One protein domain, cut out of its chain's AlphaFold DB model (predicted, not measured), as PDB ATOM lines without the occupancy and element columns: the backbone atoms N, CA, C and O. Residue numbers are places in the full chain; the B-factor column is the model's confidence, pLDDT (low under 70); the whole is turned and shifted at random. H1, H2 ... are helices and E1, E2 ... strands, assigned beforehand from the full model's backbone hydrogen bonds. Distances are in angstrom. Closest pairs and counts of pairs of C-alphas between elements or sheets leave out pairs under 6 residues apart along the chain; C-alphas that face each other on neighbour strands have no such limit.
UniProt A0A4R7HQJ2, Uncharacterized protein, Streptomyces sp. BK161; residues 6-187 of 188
ATOM      1  N   ASP A   6     357.478 403.578 442.541       96.38
ATOM      2  CA  ASP A   6     357.057 403.484 441.134       96.38
ATOM      3  C   ASP A   6     357.967 404.275 440.181       96.38
ATOM      4  O   ASP A   6     358.167 403.896 439.028       96.38
ATOM      5  N   GLN A   7     358.560 405.379 440.646       97.06
ATOM      6  CA  GLN A   7     359.515 406.149 439.838       97.06
ATOM      7  C   GLN A   7     360.850 405.415 439.653       97.06
ATOM      8  O   GLN A   7     361.587 405.699 438.701       97.06
ATOM      9  N   LEU A   8     361.166 404.482 440.550       97.44
ATOM     10  CA  LEU A   8     362.358 403.649 440.473       97.44
ATOM     11  C   LEU A   8     362.141 402.356 439.692       97.44
ATOM     12  O   LEU A   8     363.127 401.712 439.354       97.44
ATOM     13  N   SER A   9     360.913 402.005 439.315       96.50
ATOM     14  CA  SER A   9     360.674 400.848 438.453       96.50
ATOM     15  C   SER A   9     361.504 400.927 437.163       96.50
ATOM     16  O   SER A   9     361.502 401.940 436.448       96.50
ATOM     17  N   GLY A  10     362.246 399.853 436.882       96.94
ATOM     18  CA  GLY A  10     363.157 399.749 435.742       96.94
ATOM     19  C   GLY A  10     364.486 400.492 435.914       96.94
ATOM     20  O   GLY A  10     365.191 400.693 434.922       96.94
ATOM     21  N   TYR A  11     364.840 400.920 437.131       98.50
ATOM     22  CA  TYR A  11     366.118 401.570 437.449       98.50
ATOM     23  C   TYR A  11     367.325 400.761 436.956       98.50
ATOM     24  O   TYR A  11     368.235 401.339 436.356       98.50
ATOM     25  N   VAL A  12     367.311 399.435 437.143       98.12
ATOM     26  CA  VAL A  12     368.378 398.531 436.688       98.12
ATOM     27  C   VAL A  12     368.667 398.708 435.200       98.12
ATOM     28  O   VAL A  12     369.823 398.851 434.812       98.12
ATOM     29  N   ASP A  13     367.639 398.732 434.359       96.69
ATOM     30  CA  ASP A  13     367.827 398.851 432.913       96.69
ATOM     31  C   ASP A  13     368.091 400.289 432.462       96.69
ATOM     32  O   ASP A  13     368.871 400.510 431.534       96.69
ATOM     33  N   ARG A  14     367.445 401.264 433.106       97.56
ATOM     34  CA  ARG A  14     367.429 402.656 432.646       97.56
ATOM     35  C   ARG A  14     368.634 403.467 433.121       97.56
ATOM     36  O   ARG A  14     369.225 404.184 432.318       97.56
ATOM     37  N   ASP A  15     368.980 403.368 434.403       98.25
ATOM     38  CA  ASP A  15     369.820 404.368 435.082       98.25
ATOM     39  C   ASP A  15     371.040 403.773 435.808       98.25
ATOM     40  O   ASP A  15     372.032 404.481 435.995       98.25
ATOM     41  N   LEU A  16     371.008 402.488 436.190       98.25
ATOM     42  CA  LEU A  16     372.075 401.862 436.984       98.25
ATOM     43  C   LEU A  16     373.461 402.028 436.344       98.25
ATOM     44  O   LEU A  16     374.397 402.459 437.011       98.25
ATOM     45  N   ASP A  17     373.600 401.755 435.044       97.69
ATOM     46  CA  ASP A  17     374.894 401.874 434.356       97.69
ATOM     47  C   ASP A  17     375.417 403.316 434.362       97.69
ATOM     48  O   ASP A  17     376.623 403.540 434.492       97.69
ATOM     49  N   ALA A  18     374.522 404.300 434.233       98.06
ATOM     50  CA  ALA A  18     374.888 405.709 434.223       98.06
ATOM     51  C   ALA A  18     375.370 406.167 435.606       98.06
ATOM     52  O   ALA A  18     376.403 406.834 435.701       98.06
ATOM     53  N   ASP A  19     374.678 405.769 436.674       98.19
ATOM     54  CA  ASP A  19     375.087 406.065 438.051       98.19
ATOM     55  C   ASP A  19     376.415 405.378 438.401       98.19
ATOM     56  O   ASP A  19     377.331 406.003 438.946       98.19
ATOM     57  N   LEU A  20     376.565 404.109 438.017       97.94
ATOM     58  CA  LEU A  20     377.791 403.346 438.228       97.94
ATOM     59  C   LEU A  20     378.979 403.942 437.462       97.94
ATOM     60  O   LEU A  20     380.067 404.090 438.020       97.94
ATOM     61  N   ALA A  21     378.780 404.357 436.211       97.06
ATOM     62  CA  ALA A  21     379.798 405.062 435.439       97.06
ATOM     63  C   ALA A  21     380.120 406.446 436.024       97.06
ATOM     64  O   ALA A  21     381.260 406.896 435.937       97.06
ATOM     65  N   ARG A  22     379.143 407.124 436.633       97.44
ATOM     66  CA  ARG A  22     379.334 408.445 437.238       97.44
ATOM     67  C   ARG A  22     380.166 408.386 438.517       97.44
ATOM     68  O   ARG A  22     381.046 409.226 438.692       97.44
ATOM     69  N   TRP A  23     379.888 407.432 439.403       97.50
ATOM     70  CA  TRP A  23     380.470 407.402 440.751       97.50
ATOM     71  C   TRP A  23     381.561 406.345 440.940       97.50
ATOM     72  O   TRP A  23     382.462 406.546 441.750       97.50
ATOM     73  N   PHE A  24     381.549 405.271 440.149       96.69
ATOM     74  CA  PHE A  24     382.442 404.118 440.313       96.69
ATOM     75  C   PHE A  24     383.227 403.781 439.037       96.69
ATOM     76  O   PHE A  24     383.657 402.647 438.840       96.69
ATOM     77  N   ALA A  25     383.489 404.769 438.172       94.81
ATOM     78  CA  ALA A  25     384.221 404.578 436.910       94.81
ATOM     79  C   ALA A  25     385.574 403.858 437.062       94.81
ATOM     80  O   ALA A  25     386.023 403.176 436.140       94.81
ATOM     81  N   ARG A  26     386.237 404.065 438.208       93.62
ATOM     82  CA  ARG A  26     387.577 403.551 438.528       93.62
ATOM     83  C   ARG A  26     387.570 402.357 439.481       93.62
ATOM     84  O   ARG A  26     388.650 401.895 439.836       93.62
ATOM     85  N   ALA A  27     386.402 401.907 439.933       94.38
ATOM     86  CA  ALA A  27     386.337 400.721 440.770       94.38
ATOM     87  C   ALA A  27     386.759 399.482 439.952       94.38
ATOM     88  O   ALA A  27     386.586 399.477 438.723       94.38
ATOM     89  N   PRO A  28     387.324 398.453 440.610       94.94
ATOM     90  CA  PRO A  28     387.503 397.138 440.008       94.94
ATOM     91  C   PRO A  28     386.197 396.634 439.392       94.94
ATOM     92  O   PRO A  28     385.112 397.101 439.742       94.94
ATOM     93  N   ARG A  29     386.301 395.710 438.441       95.94
ATOM     94  CA  ARG A  29     385.127 395.047 437.877       95.94
ATOM     95  C   ARG A  29     384.857 393.771 438.647       95.94
ATOM     96  O   ARG A  29     385.788 393.160 439.159       95.94
ATOM     97  N   VAL A  30     383.586 393.400 438.694       95.38
ATOM     98  CA  VAL A  30     383.172 392.080 439.154       95.38
ATOM     99  C   VAL A  30     383.835 391.033 438.268       95.38
ATOM    100  O   VAL A  30     383.717 391.076 437.040       95.38
ATOM    101  N   GLU A  31     384.514 390.091 438.907       93.00
ATOM    102  CA  GLU A  31     385.138 388.942 438.272       93.00
ATOM    103  C   GLU A  31     384.771 387.688 439.067       93.00
ATOM    104  O   GLU A  31     384.764 387.696 440.298       93.00
ATOM    105  N   PHE A  32     384.463 386.605 438.358       94.31
ATOM    106  CA  PHE A  32     384.191 385.306 438.960       94.31
ATOM    107  C   PHE A  32     385.372 384.381 438.712       94.31
ATOM    108  O   PHE A  32     385.774 384.184 437.561       94.31
ATOM    109  N   SER A  33     385.928 383.827 439.786       92.00
ATOM    110  CA  SER A  33     386.989 382.827 439.690       92.00
ATOM    111  C   SER A  33     386.426 381.429 439.427       92.00
ATOM    112  O   SER A  33     387.072 380.631 438.751       92.00
ATOM    113  N   GLU A  34     385.188 381.184 439.863       92.56
ATOM    114  CA  GLU A  34     384.449 379.936 439.670       92.56
ATOM    115  C   GLU A  34     383.075 380.172 439.007       92.56
ATOM    116  O   GLU A  34     382.531 381.280 439.052       92.56
ATOM    117  N   PRO A  35     382.475 379.153 438.362       91.94
ATOM    118  CA  PRO A  35     381.141 379.278 437.783       91.94
ATOM    119  C   PRO A  35     380.063 379.543 438.845       91.94
ATOM    120  O   PRO A  35     379.863 378.738 439.748       91.94
ATOM    121  N   VAL A  36     379.288 380.618 438.674       94.94
ATOM    122  CA  VAL A  36     378.075 380.868 439.474       94.94
ATOM    123  C   VAL A  36     376.888 380.095 438.904       94.94
ATOM    124  O   VAL A  36     376.665 380.128 437.684       94.94
ATOM    125  N   ARG A  37     376.085 379.468 439.781       94.69
ATOM    126  CA  ARG A  37     374.869 378.724 439.407       94.69
ATOM    127  C   ARG A  37     373.932 379.539 438.492       94.69
ATOM    128  O   ARG A  37     373.940 380.771 438.543       94.69
ATOM    129  N   PRO A  38     373.141 378.889 437.621       96.50
ATOM    130  CA  PRO A  38     372.177 379.576 436.759       96.50
ATOM    131  C   PRO A  38     371.059 380.245 437.573       96.50
ATOM    132  O   PRO A  38     370.562 379.667 438.540       96.50
ATOM    133  N   VAL A  39     370.642 381.447 437.161       98.25
ATOM    134  CA  VAL A  39     369.566 382.219 437.817       98.25
ATOM    135  C   VAL A  39     368.173 381.783 437.346       98.25
ATOM    136  O   VAL A  39     367.175 381.975 438.038       98.25
ATOM    137  N   GLU A  40     368.086 381.156 436.172       98.38
ATOM    138  CA  GLU A  40     366.846 380.822 435.470       98.38
ATOM    139  C   GLU A  40     365.835 380.017 436.305       98.38
ATOM    140  O   GLU A  40     364.646 380.348 436.245       98.38
ATOM    141  N   PRO A  41     366.238 379.011 437.114       98.06
ATOM    142  CA  PRO A  41     365.296 378.303 437.978       98.06
ATOM    143  C   PRO A  41     364.608 379.222 438.994       98.06
ATOM    144  O   PRO A  41     363.428 379.036 439.284       98.06
ATOM    145  N   PHE A  42     365.325 380.224 439.509       98.50
ATOM    146  CA  PHE A  42     364.777 381.190 440.456       98.50
ATOM    147  C   PHE A  42     363.883 382.221 439.759       98.50
ATOM    148  O   PHE A  42     362.793 382.513 440.250       98.50
ATOM    149  N   LEU A  43     364.269 382.697 438.566       98.62
ATOM    150  CA  LEU A  43     363.447 383.622 437.769       98.62
ATOM    151  C   LEU A  43     362.036 383.080 437.510       98.62
ATOM    152  O   LEU A  43     361.069 383.834 437.556       98.62
ATOM    153  N   ALA A  44     361.903 381.769 437.285       98.38
ATOM    154  CA  ALA A  44     360.614 381.119 437.054       98.38
ATOM    155  C   ALA A  44     359.668 381.141 438.272       98.38
ATOM    156  O   ALA A  44     358.479 380.851 438.126       98.38
ATOM    157  N   ARG A  45     360.181 381.456 439.469       98.25
ATOM    158  CA  ARG A  45     359.410 381.537 440.717       98.25
ATOM    159  C   ARG A  45     358.998 382.959 441.089       98.25
ATOM    160  O   ARG A  45     358.192 383.117 442.000       98.25
ATOM    161  N   LEU A  46     359.551 383.966 440.416       98.69
ATOM    162  CA  LEU A  46     359.327 385.369 440.736       98.69
ATOM    163  C   LEU A  46     358.080 385.936 440.039       98.69
ATOM    164  O   LEU A  46     357.711 385.488 438.949       98.69
ATOM    165  N   PRO A  47     357.464 386.989 440.607       98.44
ATOM    166  CA  PRO A  47     356.591 387.881 439.856       98.44
ATOM    167  C   PRO A  47     357.298 388.416 438.604       98.44
ATOM    168  O   PRO A  47     358.506 388.648 438.625       98.44
ATOM    169  N   LEU A  48     356.546 388.649 437.524       98.06
ATOM    170  CA  LEU A  48     357.102 389.010 436.212       98.06
ATOM    171  C   LEU A  48     358.057 390.215 436.263       98.06
ATOM    172  O   LEU A  48     359.130 390.175 435.659       98.06
ATOM    173  N   ASP A  49     357.681 391.265 436.991       97.12
ATOM    174  CA  ASP A  49     358.489 392.482 437.090       97.12
ATOM    175  C   ASP A  49     359.797 392.209 437.845       97.12
ATOM    176  O   ASP A  49     360.875 392.543 437.358       97.12
ATOM    177  N   ALA A  50     359.732 391.485 438.969       98.44
ATOM    178  CA  ALA A  50     360.914 391.083 439.730       98.44
ATOM    179  C   ALA A  50     361.836 390.148 438.928       98.44
ATOM    180  O   ALA A  50     363.056 390.315 438.951       98.44
ATOM    181  N   ALA A  51     361.265 389.203 438.172       98.69
ATOM    182  CA  ALA A  51     362.013 388.324 437.277       98.69
ATOM    183  C   ALA A  51     362.742 389.125 436.191       98.69
ATOM    184  O   ALA A  51     363.908 388.865 435.904       98.69
ATOM    185  N   THR A  52     362.073 390.124 435.611       98.38
ATOM    186  CA  THR A  52     362.657 390.994 434.582       98.38
ATOM    187  C   THR A  52     363.822 391.796 435.153       98.38
ATOM    188  O   THR A  52     364.921 391.759 434.596       98.38
ATOM    189  N   THR A  53     363.625 392.450 436.300       98.44
ATOM    190  CA  THR A  53     364.668 393.251 436.952       98.44
ATOM    191  C   THR A  53     365.864 392.387 437.369       98.44
ATOM    192  O   THR A  53     367.007 392.759 437.092       98.44
ATOM    193  N   LEU A  54     365.638 391.205 437.960       98.81
ATOM    194  CA  LEU A  54     366.725 390.297 438.340       98.81
ATOM    195  C   LEU A  54     367.459 389.729 437.118       98.81
ATOM    196  O   LEU A  54     368.684 389.679 437.132       98.81
ATOM    197  N   ALA A  55     366.757 389.365 436.044       98.69
ATOM    198  CA  ALA A  55     367.393 388.904 434.809       98.69
ATOM    199  C   ALA A  55     368.262 389.997 434.164       98.69
ATOM    200  O   ALA A  55     369.346 389.728 433.643       98.69
ATOM    201  N   SER A  56     367.808 391.250 434.192       98.38
ATOM    202  CA  SER A  56     368.605 392.387 433.728       98.38
ATOM    203  C   SER A  56     369.833 392.631 434.599       98.38
ATOM    204  O   SER A  56     370.915 392.872 434.059       98.38
ATOM    205  N   PHE A  57     369.701 392.505 435.920       98.50
ATOM    206  CA  PHE A  57     370.837 392.606 436.831       98.50
ATOM    207  C   PHE A  57     371.837 391.453 436.637       98.50
ATOM    208  O   PHE A  57     373.028 391.715 436.488       98.50
ATOM    209  N   ASP A  58     371.371 390.205 436.532       98.44
ATOM    210  CA  ASP A  58     372.212 389.025 436.280       98.44
ATOM    211  C   ASP A  58     373.024 389.167 434.987       98.44
ATOM    212  O   ASP A  58     374.242 388.982 434.998       98.44
ATOM    213  N   ARG A  59     372.405 389.629 433.891       97.69
ATOM    214  CA  ARG A  59     373.131 389.905 432.638       97.69
ATOM    215  C   ARG A  59     374.263 390.917 432.818       97.69
ATOM    216  O   ARG A  59     375.302 390.770 432.178       97.69
ATOM    217  N   LYS A  60     374.073 391.945 433.653       97.06
ATOM    218  CA  LYS A  60     375.102 392.963 433.934       97.06
ATOM    219  C   LYS A  60     376.208 392.424 434.831       97.06
ATOM    220  O   LYS A  60     377.373 392.711 434.591       97.06
ATOM    221  N   VAL A  61     375.857 391.633 435.839       97.00
ATOM    222  CA  VAL A  61     376.830 390.955 436.701       97.00
ATOM    223  C   VAL A  61     377.712 390.025 435.860       97.00
ATOM    224  O   VAL A  61     378.937 390.097 435.919       97.00
ATOM    225  N   ARG A  62     377.101 389.219 434.985       96.00
ATOM    226  CA  ARG A  62     377.806 388.248 434.136       96.00
ATOM    227  C   ARG A  62     378.508 388.848 432.917       96.00
ATOM    228  O   ARG A  62     379.265 388.138 432.261       96.00
ATOM    229  N   SER A  63     378.294 390.123 432.583       94.38
ATOM    230  CA  SER A  63     378.980 390.753 431.444       94.38
ATOM    231  C   SER A  63     380.455 391.061 431.722       94.38
ATOM    232  O   SER A  63     381.188 391.386 430.787       94.38
ATOM    233  N   GLY A  64     380.882 391.028 432.992       90.31
ATOM    234  CA  GLY A  64     382.218 391.453 433.422       90.31
ATOM    235  C   GLY A  64     382.440 392.969 433.341       90.31
ATOM    236  O   GLY A  64     383.568 393.445 433.459       90.31
ATOM    237  N   THR A  65     381.384 393.760 433.104       91.06
ATOM    238  CA  THR A  65     381.487 395.227 432.993       91.06
ATOM    239  C   THR A  65     380.985 395.964 434.228       91.06
ATOM    240  O   THR A  65     381.221 397.168 434.350       91.06
ATOM    241  N   LEU A  66     380.294 395.282 435.142       95.56
ATOM    242  CA  LEU A  66     379.776 395.883 436.366       95.56
ATOM    243  C   LEU A  66     380.942 396.252 437.305       95.56
ATOM    244  O   LEU A  66     381.801 395.406 437.550       95.56
ATOM    245  N   PRO A  67     381.034 397.500 437.802       95.81
ATOM    246  CA  PRO A  67     381.929 397.817 438.908       95.81
ATOM    247  C   PRO A  67     381.611 396.981 440.148       95.81
ATOM    248  O   PRO A  67     380.450 396.680 440.410       95.81
ATOM    249  N   ASP A  68     382.626 396.692 440.944       92.25
ATOM    250  CA  ASP A  68     382.491 396.069 442.256       92.25
ATOM    251  C   ASP A  68     382.039 397.117 443.294       92.25
ATOM    252  O   ASP A  68     382.844 397.772 443.958       92.25
ATOM    253  N   PHE A  69     380.729 397.388 443.330       92.38
ATOM    254  CA  PHE A  69     380.095 398.334 444.273       92.38
ATOM    255  C   PHE A  69     379.324 397.631 445.404       92.38
ATOM    256  O   PHE A  69     379.032 398.226 446.447       92.38
ATOM    257  N   LEU A  70     378.979 396.372 445.179       91.81
ATOM    258  CA  LEU A  70     378.338 395.436 446.087       91.81
ATOM    259  C   LEU A  70     379.211 394.194 445.986       91.81
ATOM    260  O   LEU A  70     379.447 393.788 444.860       91.81
ATOM    261  N   ASP A  71     379.695 393.663 447.106       94.12
ATOM    262  CA  ASP A  71     380.691 392.586 447.163       94.12
ATOM    263  C   ASP A  71     380.153 391.332 446.445       94.12
ATOM    264  O   ASP A  71     379.438 390.503 447.019       94.12
ATOM    265  N   ILE A  72     380.383 391.290 445.130       96.06
ATOM    266  CA  ILE A  72     379.827 390.351 444.154       96.06
ATOM    267  C   ILE A  72     381.001 389.527 443.651       96.06
ATOM    268  O   ILE A  72     381.833 389.992 442.872       96.06
ATOM    269  N   ALA A  73     381.018 388.276 444.078       94.50
ATOM    270  CA  ALA A  73     382.008 387.277 443.729       94.50
ATOM    271  C   ALA A  73     381.333 385.903 443.621       94.50
ATOM    272  O   ALA A  73     380.143 385.763 443.909       94.50
ATOM    273  N   ASP A  74     382.076 384.876 443.211       92.50
ATOM    274  CA  ASP A  74     381.536 383.514 443.058       92.50
ATOM    275  C   ASP A  74     381.027 382.910 444.378       92.50
ATOM    276  O   ASP A  74     380.123 382.078 444.376       92.50
ATOM    277  N   TRP A  75     381.544 383.389 445.507       92.31
ATOM    278  CA  TRP A  75     381.142 382.993 446.853       92.31
ATOM    279  C   TRP A  75     380.029 383.870 447.452       92.31
ATOM    280  O   TRP A  75     379.577 383.589 448.558       92.31
ATOM    281  N   SER A  76     379.560 384.916 446.762       95.94
ATOM    282  CA  SER A  76     378.489 385.794 447.266       95.94
ATOM    283  C   SER A  76     377.305 385.928 446.308       95.94
ATOM    284  O   SER A  76     376.157 385.972 446.754       95.94
ATOM    285  N   TYR A  77     377.534 385.947 444.997       97.75
ATOM    286  CA  TYR A  77     376.486 386.012 443.985       97.75
ATOM    287  C   TYR A  77     375.964 384.616 443.661       97.75
ATOM    288  O   TYR A  77     376.732 383.719 443.333       97.75
ATOM    289  N   GLY A  78     374.650 384.417 443.753       97.19
ATOM    290  CA  GLY A  78     374.043 383.100 443.584       97.19
ATOM    291  C   GLY A  78     374.478 382.087 444.645       97.19
ATOM    292  O   GLY A  78     374.403 380.893 444.375       97.19
ATOM    293  N   PHE A  79     374.912 382.542 445.827       97.06
ATOM    294  CA  PHE A  79     375.349 381.686 446.935       97.06
ATOM    295  C   PHE A  79     374.385 380.511 447.178       97.06
ATOM    296  O   PHE A  79     373.160 380.682 447.128       97.06
ATOM    297  N   GLU A  80     374.962 379.327 447.384       94.75
ATOM    298  CA  GLU A  80     374.254 378.075 447.666       94.75
ATOM    299  C   GLU A  80     374.340 377.782 449.167       94.75
ATOM    300  O   GLU A  80     375.333 377.235 449.653       94.75
ATOM    301  N   PHE A  81     373.312 378.174 449.914       96.69
ATOM    302  CA  PHE A  81     373.280 378.073 451.372       96.69
ATOM    303  C   PHE A  81     373.349 376.613 451.838       96.69
ATOM    304  O   PHE A  81     374.138 376.293 452.728       96.69
ATOM    305  N   GLU A  82     372.605 375.704 451.201       95.44
ATOM    306  CA  GLU A  82     372.588 374.280 451.556       95.44
ATOM    307  C   GLU A  82     373.966 373.631 451.353       95.44
ATOM    308  O   GLU A  82     374.455 372.907 452.225       95.44
ATOM    309  N   ALA A  83     374.630 373.940 450.233       94.94
ATOM    310  CA  ALA A  83     375.968 373.432 449.920       94.94
ATOM    311  C   ALA A  83     377.038 373.931 450.907       94.94
ATOM    312  O   ALA A  83     378.036 373.247 451.131       94.94
ATOM    313  N   ASN A  84     376.808 375.093 451.525       95.06
ATOM    314  CA  ASN A  84     377.671 375.683 452.547       95.06
ATOM    315  C   ASN A  84     377.215 375.376 453.983       95.06
ATOM    316  O   ASN A  84     377.785 375.903 454.937       95.06
ATOM    317  N   HIS A  85     376.227 374.491 454.155       96.12
ATOM    318  CA  HIS A  85     375.674 374.101 455.456       96.12
ATOM    319  C   HIS A  85     375.084 375.272 456.263       96.12
ATOM    320  O   HIS A  85     375.116 375.265 457.495       96.12
ATOM    321  N   CYS A  86     374.526 376.256 455.563       97.06
ATOM    322  CA  CYS A  86     373.764 377.353 456.138       97.06
ATOM    323  C   CYS A  86     372.261 377.044 456.077       97.06
ATOM    324  O   CYS A  86     371.736 376.586 455.062       97.06
ATOM    325  N   GLU A  87     371.555 377.320 457.166       97.19
ATOM    326  CA  GLU A  87     370.103 377.384 457.218       97.19
ATOM    327  C   GLU A  87     369.605 378.726 456.663       97.19
ATOM    328  O   GLU A  87     370.317 379.731 456.601       97.19
ATOM    329  N   ILE A  88     368.340 378.734 456.255       98.12
ATOM    330  CA  ILE A  88     367.634 379.950 455.872       98.12
ATOM    331  C   ILE A  88     366.327 379.948 456.648       98.12
ATOM    332  O   ILE A  88     365.362 379.281 456.272       98.12
ATOM    333  N   LEU A  89     366.297 380.653 457.769       98.31
ATOM    334  CA  LEU A  89     365.069 380.888 458.511       98.31
ATOM    335  C   LEU A  89     364.381 382.128 457.952       98.31
ATOM    336  O   LEU A  89     365.013 383.142 457.666       98.31
ATOM    337  N   ASN A  90     363.067 382.060 457.785       96.94
ATOM    338  CA  ASN A  90     362.270 383.251 457.544       96.94
ATOM    339  C   ASN A  90     362.280 384.144 458.798       96.94
ATOM    340  O   ASN A  90     362.622 383.699 459.890       96.94
ATOM    341  N   SER A  91     361.816 385.382 458.654       94.69
ATOM    342  CA  SER A  91     361.719 386.391 459.724       94.69
ATOM    343  C   SER A  91     360.913 385.988 460.972       94.69
ATOM    344  O   SER A  91     360.948 386.683 461.981       94.69
ATOM    345  N   ASP A  92     360.192 384.865 460.937       95.56
ATOM    346  CA  ASP A  92     359.525 384.276 462.104       95.56
ATOM    347  C   ASP A  92     360.432 383.327 462.912       95.56
ATOM    348  O   ASP A  92     359.951 382.665 463.838       95.56
ATOM    349  N   TYR A  93     361.716 383.222 462.544       95.62
ATOM    350  CA  TYR A  93     362.746 382.382 463.167       95.62
ATOM    351  C   TYR A  93     362.412 380.882 463.220       95.62
ATOM    352  O   TYR A  93     363.037 380.121 463.960       95.62
ATOM    353  N   THR A  94     361.407 380.425 462.470       95.69
ATOM    354  CA  THR A  94     360.888 379.052 462.593       95.69
ATOM    355  C   THR A  94     360.564 378.412 461.251       95.69
ATOM    356  O   THR A  94     360.785 377.211 461.074       95.69
ATOM    357  N   THR A  95     360.079 379.187 460.285       97.44
ATOM    358  CA  THR A  95     359.825 378.714 458.928       97.44
ATOM    359  C   THR A  95     361.146 378.572 458.187       97.44
ATOM    360  O   THR A  95     361.830 379.554 457.918       97.44
ATOM    361  N   ARG A  96     361.494 377.338 457.821       97.56
ATOM    362  CA  ARG A  96     362.677 377.048 457.006       97.56
ATOM    363  C   ARG A  96     362.404 377.287 455.526       97.56
ATOM    364  O   ARG A  96     361.398 376.819 454.996       97.56
ATOM    365  N   LEU A  97     363.342 377.966 454.887       97.88
ATOM    366  CA  LEU A  97     363.438 378.198 453.453       97.88
ATOM    367  C   LEU A  97     364.617 377.393 452.885       97.88
ATOM    368  O   LEU A  97     365.438 376.853 453.630       97.88
ATOM    369  N   CYS A  98     364.702 377.306 451.561       96.69
ATOM    370  CA  CYS A  98     365.807 376.663 450.849       96.69
ATOM    371  C   CYS A  98     366.390 377.564 449.752       96.69
ATOM    372  O   CYS A  98     365.853 378.628 449.445       96.69
ATOM    373  N   ASP A  99     367.457 377.105 449.095       96.50
ATOM    374  CA  ASP A  99     368.128 377.807 447.988       96.50
ATOM    375  C   ASP A  99     367.240 378.132 446.786       96.50
ATOM    376  O   ASP A  99     367.613 378.937 445.929       96.50
ATOM    377  N   ALA A 100     366.087 377.475 446.674       97.00
ATOM    378  CA  ALA A 100     365.115 377.792 445.646       97.00
ATOM    379  C   ALA A 100     364.228 378.985 446.045       97.00
ATOM    380  O   ALA A 100     363.569 379.547 445.170       97.00
ATOM    381  N   ASP A 101     364.133 379.326 447.332       97.81
ATOM    382  CA  ASP A 101     363.263 380.382 447.871       97.81
ATOM    383  C   ASP A 101     363.948 381.751 447.938       97.81
ATOM    384  O   ASP A 101     363.268 382.767 448.119       97.81
ATOM    385  N   VAL A 102     365.270 381.783 447.754       98.00
ATOM    386  CA  VAL A 102     366.075 383.001 447.779       98.00
ATOM    387  C   VAL A 102     367.155 383.001 446.698       98.00
ATOM    388  O   VAL A 102     367.640 381.952 446.274       98.00
ATOM    389  N   TRP A 103     367.588 384.193 446.299       98.62
ATOM    390  CA  TRP A 103     368.756 384.385 445.443       98.62
ATOM    391  C   TRP A 103     369.681 385.452 446.012       98.62
ATOM    392  O   TRP A 103     369.295 386.616 446.102       98.62
ATOM    393  N   SER A 104     370.908 385.074 446.370       98.38
ATOM    394  CA  SER A 104     371.909 386.031 446.845       98.38
ATOM    395  C   SER A 104     372.433 386.895 445.697       98.38
ATOM    396  O   SER A 104     372.892 386.378 444.680       98.38
ATOM    397  N   ILE A 105     372.384 388.216 445.857       97.88
ATOM    398  CA  ILE A 105     372.866 389.196 444.866       97.88
ATOM    399  C   ILE A 105     374.213 389.826 445.240       97.88
ATOM    400  O   ILE A 105     374.717 390.652 444.488       97.88
ATOM    401  N   GLY A 106     374.789 389.434 446.374       97.12
ATOM    402  CA  GLY A 106     376.059 389.923 446.907       97.12
ATOM    403  C   GLY A 106     376.010 389.987 448.433       97.12
ATOM    404  O   GLY A 106     374.978 389.675 449.032       97.12
ATOM    405  N   CYS A 107     377.099 390.411 449.066       95.19
ATOM    406  CA  CYS A 107     377.167 390.537 450.523       95.19
ATOM    407  C   CYS A 107     377.591 391.942 450.982       95.19
ATOM    408  O   CYS A 107     377.904 392.837 450.190       95.19
ATOM    409  N   ASP A 108     377.536 392.170 452.289       91.62
ATOM    410  CA  ASP A 108     377.928 393.432 452.922       91.62
ATOM    411  C   ASP A 108     379.438 393.548 453.215       91.62
ATOM    412  O   ASP A 108     379.892 394.615 453.640       91.62
ATOM    413  N   GLY A 109     380.212 392.492 452.941       87.44
ATOM    414  CA  GLY A 109     381.634 392.363 453.282       87.44
ATOM    415  C   GLY A 109     381.902 391.851 454.705       87.44
ATOM    416  O   GLY A 109     383.060 391.733 455.103       87.44
ATOM    417  N   ALA A 110     380.853 391.541 455.473       88.56
ATOM    418  CA  ALA A 110     380.911 390.964 456.818       88.56
ATOM    419  C   ALA A 110     380.220 389.588 456.904       88.56
ATOM    420  O   ALA A 110     380.027 389.063 457.998       88.56
ATOM    421  N   GLY A 111     379.876 388.998 455.757       89.94
ATOM    422  CA  GLY A 111     379.262 387.675 455.654       89.94
ATOM    423  C   GLY A 111     377.738 387.686 455.549       89.94
ATOM    424  O   GLY A 111     377.159 386.630 455.315       89.94
ATOM    425  N   ASN A 112     377.071 388.841 455.658       95.44
ATOM    426  CA  ASN A 112     375.621 388.907 455.472       95.44
ATOM    427  C   ASN A 112     375.283 389.044 453.992       95.44
ATOM    428  O   ASN A 112     375.901 389.831 453.272       95.44
ATOM    429  N   HIS A 113     374.277 388.304 453.542       97.88
ATOM    430  CA  HIS A 113     373.899 388.256 452.134       97.88
ATOM    431  C   HIS A 113     372.672 389.121 451.883       97.88
ATOM    432  O   HIS A 113     371.674 389.014 452.590       97.88
ATOM    433  N   TYR A 114     372.707 389.933 450.832       98.00
ATOM    434  CA  TYR A 114     371.493 390.537 450.300       98.00
ATOM    435  C   TYR A 114     370.824 389.508 449.402       98.00
ATOM    436  O   TYR A 114     371.430 389.039 448.436       98.00
ATOM    437  N   VAL A 115     369.588 389.145 449.718       98.50
ATOM    438  CA  VAL A 115     368.854 388.107 449.001       98.50
ATOM    439  C   VAL A 115     367.555 388.647 448.419       98.50
ATOM    440  O   VAL A 115     366.825 389.391 449.071       98.50
ATOM    441  N   VAL A 116     367.258 388.252 447.184       98.69
ATOM    442  CA  VAL A 116     365.939 388.416 446.567       98.69
ATOM    443  C   VAL A 116     365.067 387.252 447.023       98.69
ATOM    444  O   VAL A 116     365.491 386.101 446.930       98.69
ATOM    445  N   LEU A 117     363.860 387.539 447.501       98.38
ATOM    446  CA  LEU A 117     362.870 386.549 447.923       98.38
ATOM    447  C   LEU A 117     361.916 386.211 446.769       98.38
ATOM    448  O   LEU A 117     361.780 386.974 445.814       98.38
ATOM    449  N   THR A 118     361.207 385.082 446.861       98.31
ATOM    450  CA  THR A 118     360.246 384.656 445.816       98.31
ATOM    451  C   THR A 118     359.075 385.614 445.581       98.31
ATOM    452  O   THR A 118     358.420 385.515 444.550       98.31
ATOM    453  N   ASP A 119     358.818 386.558 446.484       97.62
ATOM    454  CA  ASP A 119     357.833 387.626 446.291       97.62
ATOM    455  C   ASP A 119     358.410 388.887 445.616       97.62
ATOM    456  O   ASP A 119     357.671 389.831 445.349       97.62
ATOM    457  N   GLY A 120     359.706 388.894 445.292       98.12
ATOM    458  CA  GLY A 120     360.404 389.990 444.623       98.12
ATOM    459  C   GLY A 120     361.032 391.029 445.554       98.12
ATOM    460  O   GLY A 120     361.784 391.878 445.064       98.12
ATOM    461  N   ARG A 121     360.784 390.958 446.869       98.38
ATOM    462  CA  ARG A 121     361.448 391.826 447.851       98.38
ATOM    463  C   ARG A 121     362.923 391.471 447.986       98.38
ATOM    464  O   ARG A 121     363.340 390.347 447.700       98.38
ATOM    465  N   VAL A 122     363.705 392.430 448.469       98.44
ATOM    466  CA  VAL A 122     365.098 392.206 448.873       98.44
ATOM    467  C   VAL A 122     365.197 392.323 450.383       98.44
ATOM    468  O   VAL A 122     364.579 393.206 450.969       98.44
ATOM    469  N   ALA A 123     365.971 391.451 451.012       97.31
ATOM    470  CA  ALA A 123     366.233 391.472 452.445       97.31
ATOM    471  C   ALA A 123     367.685 391.078 452.724       97.31
ATOM    472  O   ALA A 123     368.372 390.548 451.850       97.31
ATOM    473  N   VAL A 124     368.142 391.308 453.949       96.88
ATOM    474  CA  VAL A 124     369.410 390.769 454.437       96.88
ATOM    475  C   VAL A 124     369.149 389.408 455.074       96.88
ATOM    476  O   VAL A 124     368.286 389.271 455.940       96.88
ATOM    477  N   TRP A 125     369.900 388.402 454.641       97.94
ATOM    478  CA  TRP A 125     370.127 387.182 455.400       97.94
ATOM    479  C   TRP A 125     371.315 387.409 456.336       97.94
ATOM    480  O   TRP A 125     372.422 387.719 455.876       97.94
ATOM    481  N   PHE A 126     371.081 387.289 457.639       95.62
ATOM    482  CA  PHE A 126     372.079 387.531 458.672       95.62
ATOM    483  C   PHE A 126     372.811 386.234 459.015       95.62
ATOM    484  O   PHE A 126     372.187 385.256 459.416       95.62
ATOM    485  N   HIS A 127     374.135 386.204 458.853       94.62
ATOM    486  CA  HIS A 127     374.888 384.945 458.893       94.62
ATOM    487  C   HIS A 127     375.005 384.325 460.290       94.62
ATOM    488  O   HIS A 127     375.095 383.103 460.412       94.62
ATOM    489  N   GLU A 128     375.003 385.150 461.339       93.75
ATOM    490  CA  GLU A 128     375.133 384.673 462.719       93.75
ATOM    491  C   GLU A 128     373.874 383.925 463.172       93.75
ATOM    492  O   GLU A 128     373.966 382.893 463.836       93.75
ATOM    493  N   GLU A 129     372.704 384.424 462.773       94.94
ATOM    494  CA  GLU A 129     371.398 383.867 463.142       94.94
ATOM    495  C   GLU A 129     370.787 382.990 462.040       94.94
ATOM    496  O   GLU A 129     369.839 382.245 462.288       94.94
ATOM    497  N   GLN A 130     371.355 383.043 460.835       97.25
ATOM    498  CA  GLN A 130     370.918 382.323 459.639       97.25
ATOM    499  C   GLN A 130     369.457 382.622 459.264       97.25
ATOM    500  O   GLN A 130     368.713 381.747 458.813       97.25
ATOM    501  N   VAL A 131     369.052 383.882 459.444       97.75
ATOM    502  CA  VAL A 131     367.668 384.363 459.332       97.75
ATOM    503  C   VAL A 131     367.539 385.509 458.329       97.75
ATOM    504  O   VAL A 131     368.457 386.308 458.150       97.75
ATOM    505  N   ILE A 132     366.384 385.597 457.671       97.38
ATOM    506  CA  ILE A 132     365.972 386.757 456.881       97.38
ATOM    507  C   ILE A 132     365.414 387.839 457.804       97.38
ATOM    508  O   ILE A 132     364.350 387.664 458.400       97.38
ATOM    509  N   GLU A 133     366.077 388.987 457.849       94.06
ATOM    510  CA  GLU A 133     365.710 390.089 458.736       94.06
ATOM    511  C   GLU A 133     364.593 390.954 458.142       94.06
ATOM    512  O   GLU A 133     364.790 391.659 457.146       94.06
ATOM    513  N   ALA A 134     363.409 390.941 458.764       89.25
ATOM    514  CA  ALA A 134     362.246 391.691 458.274       89.25
ATOM    515  C   ALA A 134     362.493 393.206 458.215       89.25
ATOM    516  O   ALA A 134     362.085 393.864 457.257       89.25
ATOM    517  N   ASP A 135     363.219 393.748 459.191       90.94
ATOM    518  CA  ASP A 135     363.483 395.185 459.300       90.94
ATOM    519  C   ASP A 135     364.554 395.679 458.313       90.94
ATOM    520  O   ASP A 135     364.830 396.876 458.231       90.94
ATOM    521  N   THR A 136     365.129 394.778 457.509       93.94
ATOM    522  CA  THR A 136     366.122 395.107 456.474       93.94
ATOM    523  C   THR A 136     365.541 395.149 455.062       93.94
ATOM    524  O   THR A 136     366.275 395.315 454.086       93.94
ATOM    525  N   GLN A 137     364.222 394.990 454.936       96.06
ATOM    526  CA  GLN A 137     363.583 394.775 453.648       96.06
ATOM    527  C   GLN A 137     363.540 396.015 452.752       96.06
ATOM    528  O   GLN A 137     363.488 397.159 453.210       96.06
ATOM    529  N   TYR A 138     363.497 395.729 451.454       98.38
ATOM    530  CA  TYR A 138     363.218 396.646 450.363       98.38
ATOM    531  C   TYR A 138     362.089 396.077 449.506       98.38
ATOM    532  O   TYR A 138     362.025 394.867 449.274       98.38
ATOM    533  N   GLU A 139     361.244 396.962 448.990       98.00
ATOM    534  CA  GLU A 139     360.061 396.611 448.200       98.00
ATOM    535  C   GLU A 139     360.425 395.796 446.948       98.00
ATOM    536  O   GLU A 139     359.697 394.887 446.563       98.00
ATOM    537  N   ASN A 140     361.557 396.112 446.309       98.31
ATOM    538  CA  ASN A 140     362.066 395.396 445.142       98.31
ATOM    539  C   ASN A 140     363.560 395.677 444.884       98.31
ATOM    540  O   ASN A 140     364.186 396.531 445.525       98.31
ATOM    541  N   LEU A 141     364.120 394.966 443.901       98.62
ATOM    542  CA  LEU A 141     365.528 395.065 443.511       98.62
ATOM    543  C   LEU A 141     365.930 396.449 442.971       98.62
ATOM    544  O   LEU A 141     367.045 396.894 443.234       98.62
ATOM    545  N   ASP A 142     365.043 397.149 442.258       98.75
ATOM    546  CA  ASP A 142     365.335 398.492 441.739       98.75
ATOM    547  C   ASP A 142     365.573 399.484 442.884       98.75
ATOM    548  O   ASP A 142     366.573 400.206 442.890       98.75
ATOM    549  N   VAL A 143     364.689 399.485 443.889       98.50
ATOM    550  CA  VAL A 143     364.812 400.358 445.064       98.50
ATOM    551  C   VAL A 143     366.047 399.999 445.888       98.50
ATOM    552  O   VAL A 143     366.772 400.897 446.330       98.50
ATOM    553  N   PHE A 144     366.319 398.703 446.068       98.62
ATOM    554  CA  PHE A 144     367.518 398.242 446.766       98.62
ATOM    555  C   PHE A 144     368.797 398.746 446.087       98.62
ATOM    556  O   PHE A 144     369.624 399.394 446.728       98.62
ATOM    557  N   LEU A 145     368.950 398.510 444.780       98.62
ATOM    558  CA  LEU A 145     370.153 398.904 444.045       98.62
ATOM    559  C   LEU A 145     370.295 400.423 443.963       98.62
ATOM    560  O   LEU A 145     371.398 400.937 444.155       98.62
ATOM    561  N   TRP A 146     369.196 401.156 443.758       98.56
ATOM    562  CA  TRP A 146     369.203 402.619 443.812       98.56
ATOM    563  C   TRP A 146     369.764 403.118 445.148       98.56
ATOM    564  O   TRP A 146     370.648 403.984 445.157       98.56
ATOM    565  N   SER A 147     369.291 402.530 446.253       98.31
ATOM    566  CA  SER A 147     369.690 402.888 447.617       98.31
ATOM    567  C   SER A 147     371.156 402.547 447.858       98.31
ATOM    568  O   SER A 147     371.931 403.394 448.302       98.31
ATOM    569  N   LEU A 148     371.576 401.335 447.499       97.50
ATOM    570  CA  LEU A 148     372.930 400.859 447.742       97.50
ATOM    571  C   LEU A 148     373.983 401.652 446.958       97.50
ATOM    572  O   LEU A 148     375.016 402.025 447.515       97.50
ATOM    573  N   VAL A 149     373.720 401.958 445.685       98.12
ATOM    574  CA  VAL A 149     374.627 402.751 444.838       98.12
ATOM    575  C   VAL A 149     374.864 404.135 445.450       98.12
ATOM    576  O   VAL A 149     376.005 404.593 445.529       98.12
ATOM    577  N   ARG A 150     373.805 404.789 445.942       98.19
ATOM    578  CA  ARG A 150     373.897 406.114 446.579       98.19
ATOM    579  C   ARG A 150     374.562 406.048 447.939       98.19
ATOM    580  O   ARG A 150     375.434 406.867 448.210       98.19
ATOM    581  N   TYR A 151     374.234 405.034 448.733       97.12
ATOM    582  CA  TYR A 151     374.923 404.749 449.984       97.12
ATOM    583  C   TYR A 151     376.437 404.642 449.778       97.12
ATOM    584  O   TYR A 151     377.214 405.365 450.404       97.12
ATOM    585  N   ARG A 152     376.871 403.807 448.832       96.12
ATOM    586  CA  ARG A 152     378.291 403.636 448.509       96.12
ATOM    587  C   ARG A 152     378.918 404.926 447.974       96.12
ATOM    588  O   ARG A 152     380.057 405.220 448.323       96.12
ATOM    589  N   ALA A 153     378.192 405.712 447.179       97.19
ATOM    590  CA  ALA A 153     378.692 406.971 446.628       97.19
ATOM    591  C   ALA A 153     378.911 408.031 447.724       97.19
ATOM    592  O   ALA A 153     379.932 408.723 447.714       97.19
ATOM    593  N   VAL A 154     378.003 408.112 448.702       97.69
ATOM    594  CA  VAL A 154     378.157 408.977 449.882       97.69
ATOM    595  C   VAL A 154     379.326 408.507 450.741       97.69
ATOM    596  O   VAL A 154     380.213 409.293 451.064       97.69
ATOM    597  N   ARG A 155     379.408 407.203 451.029       95.12
ATOM    598  CA  ARG A 155     380.520 406.608 451.793       95.12
ATOM    599  C   ARG A 155     381.883 406.794 451.121       95.12
ATOM    600  O   ARG A 155     382.891 406.873 451.815       95.12
ATOM    601  N   ALA A 156     381.921 406.875 449.793       94.38
ATOM    602  CA  ALA A 156     383.126 407.166 449.021       94.38
ATOM    603  C   ALA A 156     383.435 408.674 448.899       94.38
ATOM    604  O   ALA A 156     384.460 409.038 448.323       94.38
ATOM    605  N   GLY A 157     382.569 409.557 449.411       95.81
ATOM    606  CA  GLY A 157     382.739 411.011 449.354       95.81
ATOM    607  C   GLY A 157     382.533 411.625 447.964       95.81
ATOM    608  O   GLY A 157     382.963 412.753 447.728       95.81
ATOM    609  N   VAL A 158     381.904 410.899 447.032       96.88
ATOM    610  CA  VAL A 158     381.635 411.367 445.653       96.88
ATOM    611  C   VAL A 158     380.193 411.843 445.449       96.88
ATOM    612  O   VAL A 158     379.853 412.361 444.382       96.88
ATOM    613  N   LEU A 159     379.353 411.686 446.472       97.44
ATOM    614  CA  LEU A 159     377.986 412.187 446.551       97.44
ATOM    615  C   LEU A 159     377.755 412.783 447.944       97.44
ATOM    616  O   LEU A 159     378.209 412.226 448.937       97.44
ATOM    617  N   ASP A 160     377.075 413.922 448.017       97.38
ATOM    618  CA  ASP A 160     376.720 414.548 449.293       97.38
ATOM    619  C   ASP A 160     375.505 413.835 449.908       97.38
ATOM    620  O   ASP A 160     374.531 413.563 449.202       97.38
ATOM    621  N   LEU A 161     375.540 413.568 451.216       96.94
ATOM    622  CA  LEU A 161     374.404 413.026 451.965       96.94
ATOM    623  C   LEU A 161     373.161 413.907 451.791       96.94
ATOM    624  O   LEU A 161     372.069 413.397 451.528       96.94
ATOM    625  N   ALA A 162     373.334 415.230 451.845       96.75
ATOM    626  CA  ALA A 162     372.231 416.176 451.709       96.75
ATOM    627  C   ALA A 162     371.518 416.073 450.346       96.75
ATOM    628  O   ALA A 162     370.375 416.505 450.216       96.75
ATOM    629  N   ALA A 163     372.171 415.494 449.330       96.06
ATOM    630  CA  ALA A 163     371.587 415.297 448.007       96.06
ATOM    631  C   ALA A 163     370.656 414.076 447.914       96.06
ATOM    632  O   ALA A 163     369.948 413.955 446.918       96.06
ATOM    633  N   VAL A 164     370.673 413.168 448.895       96.62
ATOM    634  CA  VAL A 164     369.904 411.908 448.850       96.62
ATOM    635  C   VAL A 164     369.038 411.671 450.081       96.62
ATOM    636  O   VAL A 164     368.093 410.893 450.025       96.62
ATOM    637  N   GLU A 165     369.321 412.332 451.196       96.75
ATOM    638  CA  GLU A 165     368.673 412.073 452.482       96.75
ATOM    639  C   GLU A 165     367.131 412.191 452.442       96.75
ATOM    640  O   GLU A 165     366.434 411.350 453.013       96.75
ATOM    641  N   GLU A 166     366.576 413.187 451.740       97.12
ATOM    642  CA  GLU A 166     365.117 413.328 451.572       97.12
ATOM    643  C   GLU A 166     364.516 412.190 450.733       97.12
ATOM    644  O   GLU A 166     363.428 411.704 451.048       97.12
ATOM    645  N   ASP A 167     365.233 411.721 449.712       97.75
ATOM    646  CA  ASP A 167     364.792 410.619 448.858       97.75
ATOM    647  C   ASP A 167     364.757 409.301 449.641       97.75
ATOM    648  O   ASP A 167     363.765 408.577 449.577       97.75
ATOM    649  N   PHE A 168     365.781 409.023 450.458       97.38
ATOM    650  CA  PHE A 168     365.799 407.866 451.360       97.38
ATOM    651  C   PHE A 168     364.595 407.870 452.310       97.38
ATOM    652  O   PHE A 168     363.912 406.854 452.463       97.38
ATOM    653  N   ARG A 169     364.296 409.024 452.922       97.06
ATOM    654  CA  ARG A 169     363.127 409.174 453.803       97.06
ATOM    655  C   ARG A 169     361.807 409.043 453.055       97.06
ATOM    656  O   ARG A 169     360.873 408.463 453.598       97.06
ATOM    657  N   SER A 170     361.736 409.556 451.830       97.25
ATOM    658  CA  SER A 170     360.540 409.480 450.985       97.25
ATOM    659  C   SER A 170     360.238 408.049 450.546       97.25
ATOM    660  O   SER A 170     359.081 407.637 450.569       97.25
ATOM    661  N   LEU A 171     361.273 407.279 450.198       97.44
ATOM    662  CA  LEU A 171     361.137 405.873 449.822       97.44
ATOM    663  C   LEU A 171     360.724 404.986 451.000       97.44
ATOM    664  O   LEU A 171     360.092 403.960 450.778       97.44
ATOM    665  N   GLY A 172     361.070 405.351 452.239       96.44
ATOM    666  CA  GLY A 172     360.506 404.698 453.423       96.44
ATOM    667  C   GLY A 172     360.968 403.256 453.657       96.44
ATOM    668  O   GLY A 172     360.283 402.518 454.357       96.44
ATOM    669  N   GLN A 173     362.080 402.827 453.054       97.12
ATOM    670  CA  GLN A 173     362.499 401.423 453.081       97.12
ATOM    671  C   GLN A 173     363.076 401.045 454.457       97.12
ATOM    672  O   GLN A 173     364.015 401.718 454.901       97.12
ATOM    673  N   PRO A 174     362.583 399.976 455.117       95.62
ATOM    674  CA  PRO A 174     363.091 399.527 456.415       95.62
ATOM    675  C   PRO A 174     364.618 399.395 456.459       95.62
ATOM    676  O   PRO A 174     365.269 400.066 457.267       95.62
ATOM    677  N   GLY A 175     365.209 398.674 455.498       93.44
ATOM    678  CA  GLY A 175     366.661 398.468 455.439       93.44
ATOM    679  C   GLY A 175     367.483 399.727 455.166       93.44
ATOM    680  O   GLY A 175     368.705 399.716 455.309       93.44
ATOM    681  N   ALA A 176     366.839 400.829 454.794       95.69
ATOM    682  CA  ALA A 176     367.503 402.101 454.570       95.69
ATOM    683  C   ALA A 176     367.351 403.064 455.760       95.69
ATOM    684  O   ALA A 176     368.224 403.908 455.969       95.69
ATOM    685  N   LEU A 177     366.272 402.936 456.541       96.06
ATOM    686  CA  LEU A 177     365.875 403.892 457.582       96.06
ATOM    687  C   LEU A 177     365.995 403.378 459.019       96.06
ATOM    688  O   LEU A 177     365.836 404.179 459.943       96.06
ATOM    689  N   ALA A 178     366.257 402.086 459.229       91.25
ATOM    690  CA  ALA A 178     366.437 401.531 460.566       91.25
ATOM    691  C   ALA A 178     367.473 402.358 461.376       91.25
ATOM    692  O   ALA A 178     368.577 402.585 460.876       91.25
ATOM    693  N   PRO A 179     367.159 402.826 462.603       85.44
ATOM    694  CA  PRO A 179     367.951 403.858 463.288       85.44
ATOM    695  C   PRO A 179     369.429 403.543 463.543       85.44
ATOM    696  O   PRO A 179     370.227 404.469 463.646       85.44
ATOM    697  N   GLU A 180     369.796 402.266 463.660       84.06
ATOM    698  CA  GLU A 180     371.163 401.841 464.005       84.06
ATOM    699  C   GLU A 180     371.844 401.018 462.902       84.06
ATOM    700  O   GLU A 180     373.068 400.908 462.878       84.06
ATOM    701  N   ILE A 181     371.050 400.451 461.990       83.31
ATOM    702  CA  ILE A 181     371.513 399.489 460.978       83.31
ATOM    703  C   ILE A 181     371.101 399.863 459.551       83.31
ATOM    704  O   ILE A 181     371.525 399.227 458.589       83.31
ATOM    705  N   GLY A 182     370.261 400.885 459.393       88.56
ATOM    706  CA  GLY A 182     369.820 401.353 458.090       88.56
ATOM    707  C   GLY A 182     370.935 402.098 457.367       88.56
ATOM    708  O   GLY A 182     371.768 402.765 457.985       88.56
ATOM    709  N   LEU A 183     370.919 402.048 456.035       93.44
ATOM    710  CA  LEU A 183     371.919 402.735 455.210       93.44
ATOM    711  C   LEU A 183     372.081 404.218 455.575       93.44
ATOM    712  O   LEU A 183     373.203 404.724 455.570       93.44
ATOM    713  N   LEU A 184     370.989 404.911 455.916       93.31
ATOM    714  CA  LEU A 184     371.031 406.324 456.289       93.31
ATOM    715  C   LEU A 184     371.794 406.568 457.597       93.31
ATOM    716  O   LEU A 184     372.571 407.517 457.664       93.31
ATOM    717  N   ALA A 185     371.635 405.691 458.592       91.06
ATOM    718  CA  ALA A 185     372.360 405.771 459.860       91.06
ATOM    719  C   ALA A 185     373.874 405.580 459.673       91.06
ATOM    720  O   ALA A 185     374.676 406.173 460.386       91.06
ATOM    721  N   TYR A 186     374.281 404.796 458.670       89.31
ATOM    722  CA  TYR A 186     375.692 404.608 458.328       89.31
ATOM    723  C   TYR A 186     376.286 405.719 457.447       89.31
ATOM    724  O   TYR A 186     377.500 405.712 457.213       89.31
ATOM    725  N   MET A 187     375.478 406.646 456.922       91.19
ATOM    726  CA  MET A 187     375.956 407.792 456.132       91.19
ATOM    727  C   MET A 187     376.107 409.083 456.939       91.19
ATOM    728  O   MET A 187     376.873 409.948 456.516       91.19
TER     729      MET A 187
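What this domain is: This is residues 6 to 187 of the 188 residues of an uncharacterized protein of Streptomyces sp. BK161 (UniProt A0A4R7HQJ2). What does the model look like on first sight? A small, strongly twisted wall of four strands, E1 to E4, has helices packed on one face: H4 and H5 touch near their first residues and spread as a V, with H1 touching both. H2 runs side by side with H5, H6 and H7 lie farther along, and two long stretches, residues 24 to 39 and 63 to 101, run outside the named elements. How is it made up and how large is it? The printed part has 182 residues, with H1 H2 H3 H4 E1 E2 E3 E4 H5 H6 H7 along the chain; the sheet runs E1 E2 E3 E4, antiparallel, and the class is mixed, helices and strands, with under half of the residues in named elements. It is compact, with a radius of gyration of the C-alphas of 15.4 A, and rounded, spanning 41 by 35 by 31 A.

How they stand to each other: How is the sheet joined? E1, residues 102 to 107, E2, residues 113 to 117, E3, residues 122 to 126, and E4, residues 131 to 138, form a meander, each strand the antiparallel neighbour of the one before, and each step is a hairpin. Within hydrogen-bond range are, among others, N 103 and O 116 at 2.9 A, N 115 and O 123 at 2.8 A, and N 133 and O 124 at 2.9 A. E4 bends by 82 degrees at residue 135. Which long helices are on the sheet? H4, residues 48 to 62, and H5, residues 141 to 155, make two layers with it, helices on one face of a sheet. H5 has a height over the sheet of 8.0 A, is only just over E3 with 3 C-alphas, and runs slantwise to the strands, at 34 degrees to E3 on the local plane. H4, with residues 50 to 54 alone, touches H5, closest at the C-alphas of Thr 53 and Leu 141, 6.9 A, at a steep tilt of 45 degrees, the same way. Where are the other helices? H1, residues 11 to 14, touches H4 and H5, closest to H5 at the C-alphas of Tyr 11 and Asp 142, 5.3 A, while H2, residues 16 to 23, touches H5 at a shallow tilt of 2 degrees, the same way, closest at the C-alphas of Trp 23 and Ala 153, 6.2 A. H3, residues 40 to 43, only grazes the sheet with residues 42 to 43 and only just touches H4, with 3 pairs of C-alphas within 8 A, the closest those of Leu 43 and Ala 51, 4.9 A. H7, residues 174 to 177, is on the same face as H5, and H6, residues 165 to 171, only just touches it and only at the corner, with 3 pairs, the closest C-alphas being those of Phe 168 and Ala 176, 6.8 A. What do the helix backbones show? In H2, H4, H5 and H6 every O i to N i+4 pair is within hydrogen-bond range; H1, H3 and H7 are too short for such a pair.

Where its parts are: Where do the elements begin and end? H1 begins at C-alpha 11, (366.118, 401.570, 437.449), and H7 ends at C-alpha 177, (365.875, 403.892, 457.582). Which are longest? H4 measures 20.8 A and H5 20.7 A from first to last C-alpha, and E4 measures 15.8 A.

The domain as a whole: Which links are long? The links from H2 to H3, 16 residues, and from H4 to E1, 39 residues, are long; in the latter, residues 88 to 89 pair antiparallel with residues 96 to 97. Is anything missing or uncertain? The printed part has no cut, its mean pLDDT is 96.0, and no printed residue is under 70. How far does it reach? The two C-alphas farthest apart, those of Arg 26 and Thr 94, are 43.5 A apart.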